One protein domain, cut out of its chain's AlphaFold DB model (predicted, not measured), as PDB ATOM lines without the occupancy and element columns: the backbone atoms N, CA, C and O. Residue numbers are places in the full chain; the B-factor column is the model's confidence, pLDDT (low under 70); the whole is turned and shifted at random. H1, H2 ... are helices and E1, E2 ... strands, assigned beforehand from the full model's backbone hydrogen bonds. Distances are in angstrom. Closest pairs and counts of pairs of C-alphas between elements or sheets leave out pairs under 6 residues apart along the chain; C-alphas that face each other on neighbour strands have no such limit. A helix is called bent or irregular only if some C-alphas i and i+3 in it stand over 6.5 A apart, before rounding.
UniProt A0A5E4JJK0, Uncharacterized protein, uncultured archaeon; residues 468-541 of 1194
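Overview. This is residues 468 to 541 of the 1194 residues of an uncharacterized protein of uncultured archaeon (UniProt A0A5E4JJK0). A small mixed sheet of four strands, E2, E1, E3 and E4, has the longest helix, H1, packed along one face on its E2 and E1 side, while H2 crosses the opposite face at a slant, with its residues 502 to 510 near the sheet. Residues 515 to 521, which hold the short helix H3, stick out at one end beyond H2, and the hairpin of E3 and E4 makes the other side of the sheet, where neither helix lies over E4. The printed part has 74 residues with three named helices and four named strands, in the order E1, H1, E2, H2, H3, E3, E4; the class is mixed, helices and strands. E2 and E1 are parallel, and E1 with E3 and E3 with E4 are antiparallel. The whole is compact, with a radius of gyration of the C-alphas of 12.0 A, and spans 36 by 26 by 20 A.

Arrangement. The sheet is made of E2, residues 488 to 492, E1, residues 468 to 471, E3, residues 525 to 530, and E4, residues 537 to 540, in that order, with E2 and E4 as edge strands. From edge to edge its strands' lines turn by 45 degrees. E2 and E1 are parallel at 22 degrees, with N 490 and O 468 2.8 A apart and N 470 and O 490 3.0 A apart, within hydrogen-bond range. E1 and E3 are antiparallel at 169 degrees, with N 528 and O 469 at 2.8 A. E3 and E4 form a hairpin, antiparallel at 165 degrees, with N 540 and O 525 at 3.0 A. H1, residues 472 to 485, is on the sheet at a height of 7.0 A and runs along the strands, at 2 degrees to E1 on the local plane. It lies over E1 and only just over E2, on which 3 of its 14 C-alphas fall. The closest C-alphas of H1 and E2 are those of Ala 482 and Pro 489, 5.6 A apart. E1, H1 and E2 form a strand-helix-strand unit, two parallel neighbour strands with a helix between, and its crossover is right-handed. H2, residues 501 to 513, is on the opposite face at a height of 10.5 A, giving three layers, helices on both faces of a sheet. It runs slantwise to the strands, but only just, at 59 degrees to E2 on the local plane. It lies over E2 and E1, and only just over E3, on which 3 of its C-alphas fall. The closest C-alphas of H2 and E2 are those of Val 492 and Ala 503, at 6.4 A. H1 and H2 are apart. H3, residues 515 to 518, is not on the sheet, and is close to H2 but not clearly touching it, with the C-alphas of Asp 511 and Ser 518 closest at 7.7 A. Every O i to N i+4 pair is within hydrogen-bond range in H2 and 8 of 10 are in H1; H3 is too short for such a pair.

Along the chain. E1 begins at C-alpha 468, (159.896, 179.569, 213.664), and is 10.2 A long. H1 measures 19.5 A and is irregular: C-alphas 473 and 476 are 7.7 A apart. E2 is 12.9 A long. H2 measures 18.5 A and begins at C-alpha 501, (162.721, 193.603, 218.214); H3 measures 5.4 A. E3 is 16.4 A long, and E4, 9.5 A, ends at C-alpha 540, (170.210, 176.075, 202.308).

Size, cuts and confidence. The two C-alphas farthest apart, those of Gly 486 and Ala 520, are 36.4 A apart. The printed part has no cut, and no link is long. The mean pLDDT of the printed part is 70.2, and 36 residues are under 70, among them residues 496 to 506, 514 to 523 and 530 to 541.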
ATOM      1  N   VAL A 468     159.274 180.035 214.917       83.31
ATOM      2  CA  VAL A 468     159.896 179.569 213.664       83.31
ATOM      3  C   VAL A 468     160.492 180.759 212.916       83.31
ATOM      4  O   VAL A 468     159.771 181.519 212.275       83.31
ATOM      5  N   LEU A 469     161.810 180.933 213.009       88.00
ATOM      6  CA  LEU A 469     162.544 182.014 212.353       88.00
ATOM      7  C   LEU A 469     162.948 181.588 210.934       88.00
ATOM      8  O   LEU A 469     163.585 180.549 210.755       88.00
ATOM      9  N   ALA A 470     162.629 182.391 209.921       91.69
ATOM     10  CA  ALA A 470     163.007 182.085 208.543       91.69
ATOM     11  C   ALA A 470     163.257 183.329 207.697       91.69
ATOM     12  O   ALA A 470     162.618 184.362 207.875       91.69
ATOM     13  N   THR A 471     164.139 183.199 206.711       92.44
ATOM     14  CA  THR A 471     164.269 184.208 205.646       92.44
ATOM     15  C   THR A 471     163.047 184.220 204.722       92.44
ATOM     16  O   THR A 471     162.424 183.177 204.518       92.44
ATOM     17  N   SER A 472     162.721 185.368 204.112       87.75
ATOM     18  CA  SER A 472     161.568 185.514 203.198       87.75
ATOM     19  C   SER A 472     161.388 184.391 202.152       87.75
ATOM     20  O   SER A 472     160.248 183.948 201.994       87.75
ATOM     21  N   PRO A 473     162.435 183.850 201.484       89.75
ATOM     22  CA  PRO A 473     162.285 182.722 200.552       89.75
ATOM     23  C   PRO A 473     161.692 181.444 201.172       89.75
ATOM     24  O   PRO A 473     161.061 180.657 200.471       89.75
ATOM     25  N   LEU A 474     161.855 181.242 202.483       89.62
ATOM     26  CA  LEU A 474     161.351 180.078 203.222       89.62
ATOM     27  C   LEU A 474     160.108 180.386 204.073       89.62
ATOM     28  O   LEU A 474     159.639 179.514 204.804       89.62
ATOM     29  N   ALA A 475     159.513 181.579 203.946       87.94
ATOM     30  CA  ALA A 475     158.346 181.984 204.734       87.94
ATOM     31  C   ALA A 475     157.150 181.019 204.605       87.94
ATOM     32  O   ALA A 475     156.458 180.752 205.586       87.94
ATOM     33  N   LYS A 476     156.938 180.418 203.425       86.12
ATOM     34  CA  LYS A 476     155.888 179.404 203.224       86.12
ATOM     35  C   LYS A 476     156.140 178.134 204.050       86.12
ATOM     36  O   LYS A 476     155.199 177.597 204.626       86.12
ATOM     37  N   ALA A 477     157.390 177.675 204.139       80.38
ATOM     38  CA  ALA A 477     157.759 176.527 204.969       80.38
ATOM     39  C   ALA A 477     157.656 176.868 206.464       80.38
ATOM     40  O   ALA A 477     157.107 176.084 207.236       80.38
ATOM     41  N   ALA A 478     158.105 178.065 206.856       86.88
ATOM     42  CA  ALA A 478     158.005 178.557 208.227       86.88
ATOM     43  C   ALA A 478     156.554 178.599 208.723       86.88
ATOM     44  O   ALA A 478     156.271 178.091 209.805       86.88
ATOM     45  N   ASN A 479     155.632 179.116 207.905       84.06
ATOM     46  CA  ASN A 479     154.206 179.161 208.228       84.06
ATOM     47  C   ASN A 479     153.615 177.753 208.425       84.06
ATOM     48  O   ASN A 479     152.899 177.544 209.396       84.06
ATOM     49  N   ILE A 480     153.963 176.776 207.576       81.00
ATOM     50  CA  ILE A 480     153.481 175.385 207.700       81.00
ATOM     51  C   ILE A 480     154.005 174.713 208.983       81.00
ATOM     52  O   ILE A 480     153.268 173.978 209.641       81.00
ATOM     53  N   VAL A 481     155.268 174.949 209.355       71.94
ATOM     54  CA  VAL A 481     155.837 174.420 210.610       71.94
ATOM     55  C   VAL A 481     155.202 175.107 211.821       71.94
ATOM     56  O   VAL A 481     154.843 174.428 212.781       71.94
ATOM     57  N   ALA A 482     155.021 176.427 211.762       80.06
ATOM     58  CA  ALA A 482     154.408 177.221 212.819       80.06
ATOM     59  C   ALA A 482     152.943 176.812 213.063       80.06
ATOM     60  O   ALA A 482     152.578 176.526 214.200       80.06
ATOM     61  N   GLU A 483     152.145 176.665 212.002       80.00
ATOM     62  CA  GLU A 483     150.761 176.176 212.050       80.00
ATOM     63  C   GLU A 483     150.676 174.772 212.675       80.00
ATOM     64  O   GLU A 483     149.916 174.563 213.619       80.00
ATOM     65  N   LYS A 484     151.524 173.827 212.238       72.19
ATOM     66  CA  LYS A 484     151.566 172.458 212.793       72.19
ATOM     67  C   LYS A 484     152.056 172.374 214.246       72.19
ATOM     68  O   LYS A 484     151.776 171.378 214.910       72.19
ATOM     69  N   LYS A 485     152.805 173.368 214.732       73.94
ATOM     70  CA  LYS A 485     153.327 173.438 216.110       73.94
ATOM     71  C   LYS A 485     152.485 174.326 217.042       73.94
ATOM     72  O   LYS A 485     152.685 174.266 218.251       73.94
ATOM     73  N   GLY A 486     151.567 175.138 216.509       75.94
ATOM     74  CA  GLY A 486     150.854 176.177 217.264       75.94
ATOM     75  C   GLY A 486     151.740 177.372 217.651       75.94
ATOM     76  O   GLY A 486     151.520 177.990 218.688       75.94
ATOM     77  N   TRP A 487     152.782 177.654 216.864       88.38
ATOM     78  CA  TRP A 487     153.816 178.661 217.146       88.38
ATOM     79  C   TRP A 487     153.672 179.899 216.247       88.38
ATOM     80  O   TRP A 487     152.939 179.887 215.259       88.38
ATOM     81  N   ALA A 488     154.405 180.970 216.560       78.06
ATOM     82  CA  ALA A 488     154.483 182.154 215.703       78.06
ATOM     83  C   ALA A 488     155.629 182.031 214.670       78.06
ATOM     84  O   ALA A 488     156.770 181.746 215.059       78.06
ATOM     85  N   PRO A 489     155.381 182.274 213.368       83.56
ATOM     86  CA  PRO A 489     156.442 182.427 212.378       83.56
ATOM     87  C   PRO A 489     157.037 183.844 212.448       83.56
ATOM     88  O   PRO A 489     156.313 184.839 212.468       83.56
ATOM     89  N   ILE A 490     158.366 183.945 212.454       87.38
ATOM     90  CA  ILE A 490     159.112 185.208 212.453       87.38
ATOM     91  C   ILE A 490     159.889 185.293 211.139       87.38
ATOM     92  O   ILE A 490     160.933 184.660 210.971       87.38
ATOM     93  N   ILE A 491     159.367 186.075 210.194       85.69
ATOM     94  CA  ILE A 491     159.985 186.236 208.877       85.69
ATOM     95  C   ILE A 491     161.000 187.383 208.906       85.69
ATOM     96  O   ILE A 491     160.682 188.520 209.264       85.69
ATOM     97  N   VAL A 492     162.235 187.074 208.516       86.69
ATOM     98  CA  VAL A 492     163.339 188.023 208.368       86.69
ATOM     99  C   VAL A 492     163.514 188.328 206.885       86.69
ATOM    100  O   VAL A 492     163.892 187.462 206.096       86.69
ATOM    101  N   ASP A 493     163.264 189.575 206.497       81.19
ATOM    102  CA  ASP A 493     163.670 190.067 205.184       81.19
ATOM    103  C   ASP A 493     165.208 190.201 205.158       81.19
ATOM    104  O   ASP A 493     165.751 190.958 205.970       81.19
ATOM    105  N   PRO A 494     165.935 189.489 204.271       69.62
ATOM    106  CA  PRO A 494     167.391 189.605 204.178       69.62
ATOM    107  C   PRO A 494     167.880 191.003 203.754       69.62
ATOM    108  O   PRO A 494     169.044 191.323 203.998       69.62
ATOM    109  N   PHE A 495     167.019 191.843 203.165       72.62
ATOM    110  CA  PHE A 495     167.358 193.195 202.695       72.62
ATOM    111  C   PHE A 495     166.607 194.320 203.433       72.62
ATOM    112  O   PHE A 495     166.937 195.497 203.266       72.62
ATOM    113  N   GLY A 496     165.612 193.978 204.253       64.12
ATOM    114  CA  GLY A 496     164.716 194.924 204.918       64.12
ATOM    115  C   GLY A 496     165.063 195.230 206.378       64.12
ATOM    116  O   GLY A 496     165.835 194.535 207.042       64.12
ATOM    117  N   LYS A 497     164.423 196.269 206.924       53.41
ATOM    118  CA  LYS A 497     164.317 196.455 208.379       53.41
ATOM    119  C   LYS A 497     163.119 195.649 208.874       53.41
ATOM    120  O   LYS A 497     161.990 196.043 208.603       53.41
ATOM    121  N   SER A 498     163.342 194.564 209.615       57.56
ATOM    122  CA  SER A 498     162.232 193.884 210.294       57.56
ATOM    123  C   SER A 498     161.684 194.755 211.429       57.56
ATOM    124  O   SER A 498     162.451 195.387 212.160       57.56
ATOM    125  N   GLU A 499     160.361 194.803 211.575       46.19
ATOM    126  CA  GLU A 499     159.674 195.705 212.512       46.19
ATOM    127  C   GLU A 499     159.711 195.218 213.969       46.19
ATOM    128  O   GLU A 499     159.554 196.018 214.890       46.19
ATOM    129  N   THR A 500     159.950 193.922 214.207       66.81
ATOM    130  CA  THR A 500     159.954 193.357 215.564       66.81
ATOM    131  C   THR A 500     161.357 193.304 216.166       66.81
ATOM    132  O   THR A 500     162.324 192.902 215.516       66.81
ATOM    133  N   LYS A 501     161.463 193.653 217.454       65.00
ATOM    134  CA  LYS A 501     162.721 193.603 218.214       65.00
ATOM    135  C   LYS A 501     163.368 192.207 218.182       65.00
ATOM    136  O   LYS A 501     164.566 192.105 217.946       65.00
ATOM    137  N   ILE A 502     162.569 191.147 218.326       61.94
ATOM    138  CA  ILE A 502     163.044 189.752 218.318       61.94
ATOM    139  C   ILE A 502     163.694 189.396 216.972       61.94
ATOM    140  O   ILE A 502     164.758 188.785 216.947       61.94
ATOM    141  N   ALA A 503     163.112 189.821 215.845       61.84
ATOM    142  CA  ALA A 503     163.710 189.596 214.528       61.84
ATOM    143  C   ALA A 503     165.007 190.400 214.318       61.84
ATOM    144  O   ALA A 503     165.915 189.923 213.640       61.84
ATOM    145  N   GLN A 504     165.125 191.593 214.913       67.06
ATOM    146  CA  GLN A 504     166.360 192.388 214.886       67.06
ATOM    147  C   GLN A 504     167.474 191.730 215.721       67.06
ATOM    148  O   GLN A 504     168.607 191.635 215.254       67.06
ATOM    149  N   GLU A 505     167.150 191.222 216.914       68.12
ATOM    150  CA  GLU A 505     168.085 190.495 217.786       68.12
ATOM    151  C   GLU A 505     168.523 189.160 217.157       68.12
ATOM    152  O   GLU A 505     169.717 188.862 217.106       68.12
ATOM    153  N   ALA A 506     167.588 188.404 216.573       64.44
ATOM    154  CA  ALA A 506     167.890 187.180 215.834       64.44
ATOM    155  C   ALA A 506     168.758 187.444 214.590       64.44
ATOM    156  O   ALA A 506     169.724 186.716 214.351       64.44
ATOM    157  N   LYS A 507     168.477 188.515 213.827       70.62
ATOM    158  CA  LYS A 507     169.325 188.915 212.695       70.62
ATOM    159  C   LYS A 507     170.736 189.274 213.165       70.62
ATOM    160  O   LYS A 507     171.691 188.783 212.577       70.62
ATOM    161  N   ALA A 508     170.880 190.052 214.240       71.25
ATOM    162  CA  ALA A 508     172.189 190.414 214.786       71.25
ATOM    163  C   ALA A 508     172.999 189.183 215.243       71.25
ATOM    164  O   ALA A 508     174.203 189.114 214.998       71.25
ATOM    165  N   MET A 509     172.345 188.182 215.842       67.19
ATOM    166  CA  MET A 509     172.986 186.917 216.224       67.19
ATOM    167  C   MET A 509     173.478 186.118 215.004       67.19
ATOM    168  O   MET A 509     174.569 185.549 215.038       67.19
ATOM    169  N   ILE A 510     172.711 186.099 213.911       68.12
ATOM    170  CA  ILE A 510     173.083 185.408 212.665       68.12
ATOM    171  C   ILE A 510     174.185 186.172 211.914       68.12
ATOM    172  O   ILE A 510     175.179 185.562 211.523       68.12
ATOM    173  N   ASP A 511     174.060 187.498 211.784       72.31
ATOM    174  CA  ASP A 511     175.089 188.373 211.205       72.31
ATOM    175  C   ASP A 511     176.430 188.217 211.956       72.31
ATOM    176  O   ASP A 511     177.486 188.160 211.328       72.31
ATOM    177  N   SER A 512     176.391 188.092 213.292       72.31
ATOM    178  CA  SER A 512     177.569 187.868 214.143       72.31
ATOM    179  C   SER A 512     178.196 186.484 213.944       72.31
ATOM    180  O   SER A 512     179.414 186.371 213.828       72.31
ATOM    181  N   ASN A 513     177.387 185.420 213.906       70.56
ATOM    182  CA  ASN A 513     177.892 184.043 213.838       70.56
ATOM    183  C   ASN A 513     178.396 183.641 212.439       70.56
ATOM    184  O   ASN A 513     179.207 182.723 212.330       70.56
ATOM    185  N   TYR A 514     177.948 184.326 211.380       67.88
ATOM    186  CA  TYR A 514     178.277 184.000 209.985       67.88
ATOM    187  C   TYR A 514     178.918 185.168 209.211       67.88
ATOM    188  O   TYR A 514     178.884 185.196 207.979       67.88
ATOM    189  N   ALA A 515     179.564 186.105 209.916       66.94
ATOM    190  CA  ALA A 515     180.238 187.277 209.338       66.94
ATOM    191  C   ALA A 515     181.302 186.949 208.263       66.94
ATOM    192  O   ALA A 515     181.596 187.777 207.403       66.94
ATOM    193  N   SER A 516     181.871 185.739 208.277       58.12
ATOM    194  CA  SER A 516     182.796 185.254 207.242       58.12
ATOM    195  C   SER A 516     182.109 184.901 205.916       58.12
ATOM    196  O   SER A 516     182.746 184.980 204.868       58.12
ATOM    197  N   TYR A 517     180.823 184.540 205.939       57.03
ATOM    198  CA  TYR A 517     180.050 184.182 204.745       57.03
ATOM    199  C   TYR A 517     179.388 185.400 204.091       57.03
ATOM    200  O   TYR A 517     179.323 185.470 202.867       57.03
ATOM    201  N   SER A 518     178.963 186.401 204.873       54.88
ATOM    202  CA  SER A 518     178.393 187.643 204.320       54.88
ATOM    203  C   SER A 518     179.402 188.445 203.483       54.88
ATOM    204  O   SER A 518     179.009 189.137 202.544       54.88
ATOM    205  N   ALA A 519     180.704 188.280 203.744       57.69
ATOM    206  CA  ALA A 519     181.790 188.845 202.941       57.69
ATOM    207  C   ALA A 519     181.814 188.362 201.472       57.69
ATOM    208  O   ALA A 519     182.419 189.024 200.631       57.69
ATOM    209  N   ALA A 520     181.147 187.247 201.142       66.00
ATOM    210  CA  ALA A 520     181.038 186.732 199.773       66.00
ATOM    211  C   ALA A 520     179.913 187.388 198.941       66.00
ATOM    212  O   ALA A 520     179.781 187.100 197.753       66.00
ATOM    213  N   GLY A 521     179.087 188.255 199.540       69.56
ATOM    214  CA  GLY A 521     178.019 188.993 198.849       69.56
ATOM    215  C   GLY A 521     176.759 188.185 198.506       69.56
ATOM    216  O   GLY A 521     175.785 188.765 198.027       69.56
ATOM    217  N   THR A 522     176.731 186.877 198.769       69.50
ATOM    218  CA  THR A 522     175.540 186.030 198.613       69.50
ATOM    219  C   THR A 522     174.660 186.055 199.875       69.50
ATOM    220  O   THR A 522     175.172 185.905 200.987       69.50
ATOM    221  N   PRO A 523     173.329 186.235 199.753       69.25
ATOM    222  CA  PRO A 523     172.431 186.227 200.905       69.25
ATOM    223  C   PRO A 523     172.242 184.802 201.447       69.25
ATOM    224  O   PRO A 523     171.894 183.884 200.705       69.25
ATOM    225  N   LEU A 524     172.430 184.622 202.755       75.44
ATOM    226  CA  LEU A 524     172.164 183.355 203.442       75.44
ATOM    227  C   LEU A 524     170.654 183.082 203.508       75.44
ATOM    228  O   LEU A 524     169.895 183.923 203.986       75.44
ATOM    229  N   VAL A 525     170.237 181.885 203.089       86.62
ATOM    230  CA  VAL A 525     168.853 181.397 203.181       86.62
ATOM    231  C   VAL A 525     168.782 180.320 204.265       86.62
ATOM    232  O   VAL A 525     169.484 179.310 204.207       86.62
ATOM    233  N   TYR A 526     167.950 180.552 205.282       81.56
ATOM    234  CA  TYR A 526     167.852 179.686 206.461       81.56
ATOM    235  C   TYR A 526     166.423 179.551 206.997       81.56
ATOM    236  O   TYR A 526     165.594 180.464 206.876       81.56
ATOM    237  N   LEU A 527     166.189 178.401 207.632       86.12
ATOM    238  CA  LEU A 527     165.065 178.086 208.510       86.12
ATOM    239  C   LEU A 527     165.641 177.621 209.858       86.12
ATOM    240  O   LEU A 527     166.556 176.793 209.893       86.12
ATOM    241  N   LEU A 528     165.123 178.176 210.952       84.69
ATOM    242  CA  LEU A 528     165.568 177.924 212.319       84.69
ATOM    243  C   LEU A 528     164.347 177.749 213.232       84.69
ATOM    244  O   LEU A 528     163.450 178.590 213.272       84.69
ATOM    245  N   ILE A 529     164.330 176.647 213.976       80.12
ATOM    246  CA  ILE A 529     163.233 176.270 214.871       80.12
ATOM    247  C   ILE A 529     163.696 176.533 216.309       80.12
ATOM    248  O   ILE A 529     164.536 175.808 216.835       80.12
ATOM    249  N   LEU A 530     163.182 177.603 216.922       65.75
ATOM    250  CA  LEU A 530     163.503 178.015 218.291       65.75
ATOM    251  C   LEU A 530     162.476 177.407 219.256       65.75
ATOM    252  O   LEU A 530     161.276 177.534 219.026       65.75
ATOM    253  N   GLY A 531     162.936 176.771 220.336       53.03
ATOM    254  CA  GLY A 531     162.069 176.130 221.340       53.03
ATOM    255  C   GLY A 531     161.944 174.605 221.219       53.03
ATOM    256  O   GLY A 531     161.306 173.982 222.061       53.03
ATOM    257  N   ASP A 532     162.582 173.977 220.227       45.94
ATOM    258  CA  ASP A 532     163.003 172.574 220.356       45.94
ATOM    259  C   ASP A 532     164.398 172.560 221.013       45.94
ATOM    260  O   ASP A 532     165.252 173.380 220.668       45.94
ATOM    261  N   GLN A 533     164.640 171.670 221.985       38.00
ATOM    262  CA  GLN A 533     165.893 171.625 222.767       38.00
ATOM    263  C   GLN A 533     167.037 170.993 221.954       38.00
ATOM    264  O   GLN A 533     167.468 169.861 222.171       38.00
ATOM    265  N   GLY A 534     167.490 171.767 220.973       48.56
ATOM    266  CA  GLY A 534     168.424 171.401 219.920       48.56
ATOM    267  C   GLY A 534     168.164 172.322 218.732       48.56
ATOM    268  O   GLY A 534     167.337 172.001 217.885       48.56
ATOM    269  N   ASN A 535     168.844 173.475 218.697       42.72
ATOM    270  CA  ASN A 535     168.649 174.535 217.697       42.72
ATOM    271  C   ASN A 535     169.048 174.068 216.283       42.72
ATOM    272  O   ASN A 535     170.130 174.386 215.784       42.72
ATOM    273  N   GLY A 536     168.164 173.306 215.637       43.69
ATOM    274  CA  GLY A 536     168.319 172.811 214.277       43.69
ATOM    275  C   GLY A 536     168.238 173.953 213.271       43.69
ATOM    276  O   GLY A 536     167.154 174.320 212.821       43.69
ATOM    277  N   MET A 537     169.393 174.518 212.927       44.78
ATOM    278  CA  MET A 537     169.529 175.439 211.804       44.78
ATOM    279  C   MET A 537     169.750 174.630 210.526       44.78
ATOM    280  O   MET A 537     170.710 173.866 210.443       44.78
ATOM    281  N   ILE A 538     168.891 174.824 209.525       50.81
ATOM    282  CA  ILE A 538     169.065 174.230 208.195       50.81
ATOM    283  C   ILE A 538     169.543 175.339 207.244       50.81
ATOM    284  O   ILE A 538     168.713 176.120 206.761       50.81
ATOM    285  N   PRO A 539     170.861 175.468 206.992       44.06
ATOM    286  CA  PRO A 539     171.377 176.362 205.963       44.06
ATOM    287  C   PRO A 539     171.120 175.753 204.579       44.06
ATOM    288  O   PRO A 539     171.542 174.630 204.302       44.06
ATOM    289  N   ILE A 540     170.453 176.496 203.694       55.91
ATOM    290  CA  ILE A 540     170.210 176.075 202.308       55.91
ATOM    291  C   ILE A 540     171.067 176.950 201.394       55.91
ATOM    292  O   ILE A 540     170.842 178.153 201.279       55.91
ATOM    293  N   GLN A 541     172.086 176.348 200.777       44.41
ATOM    294  CA  GLN A 541     173.119 177.082 200.035       44.41
ATOM    295  C   GLN A 541     172.738 177.395 198.574       44.41
ATOM    296  O   GLN A 541     173.370 178.246 197.953       44.41
TER     297      GLN A 541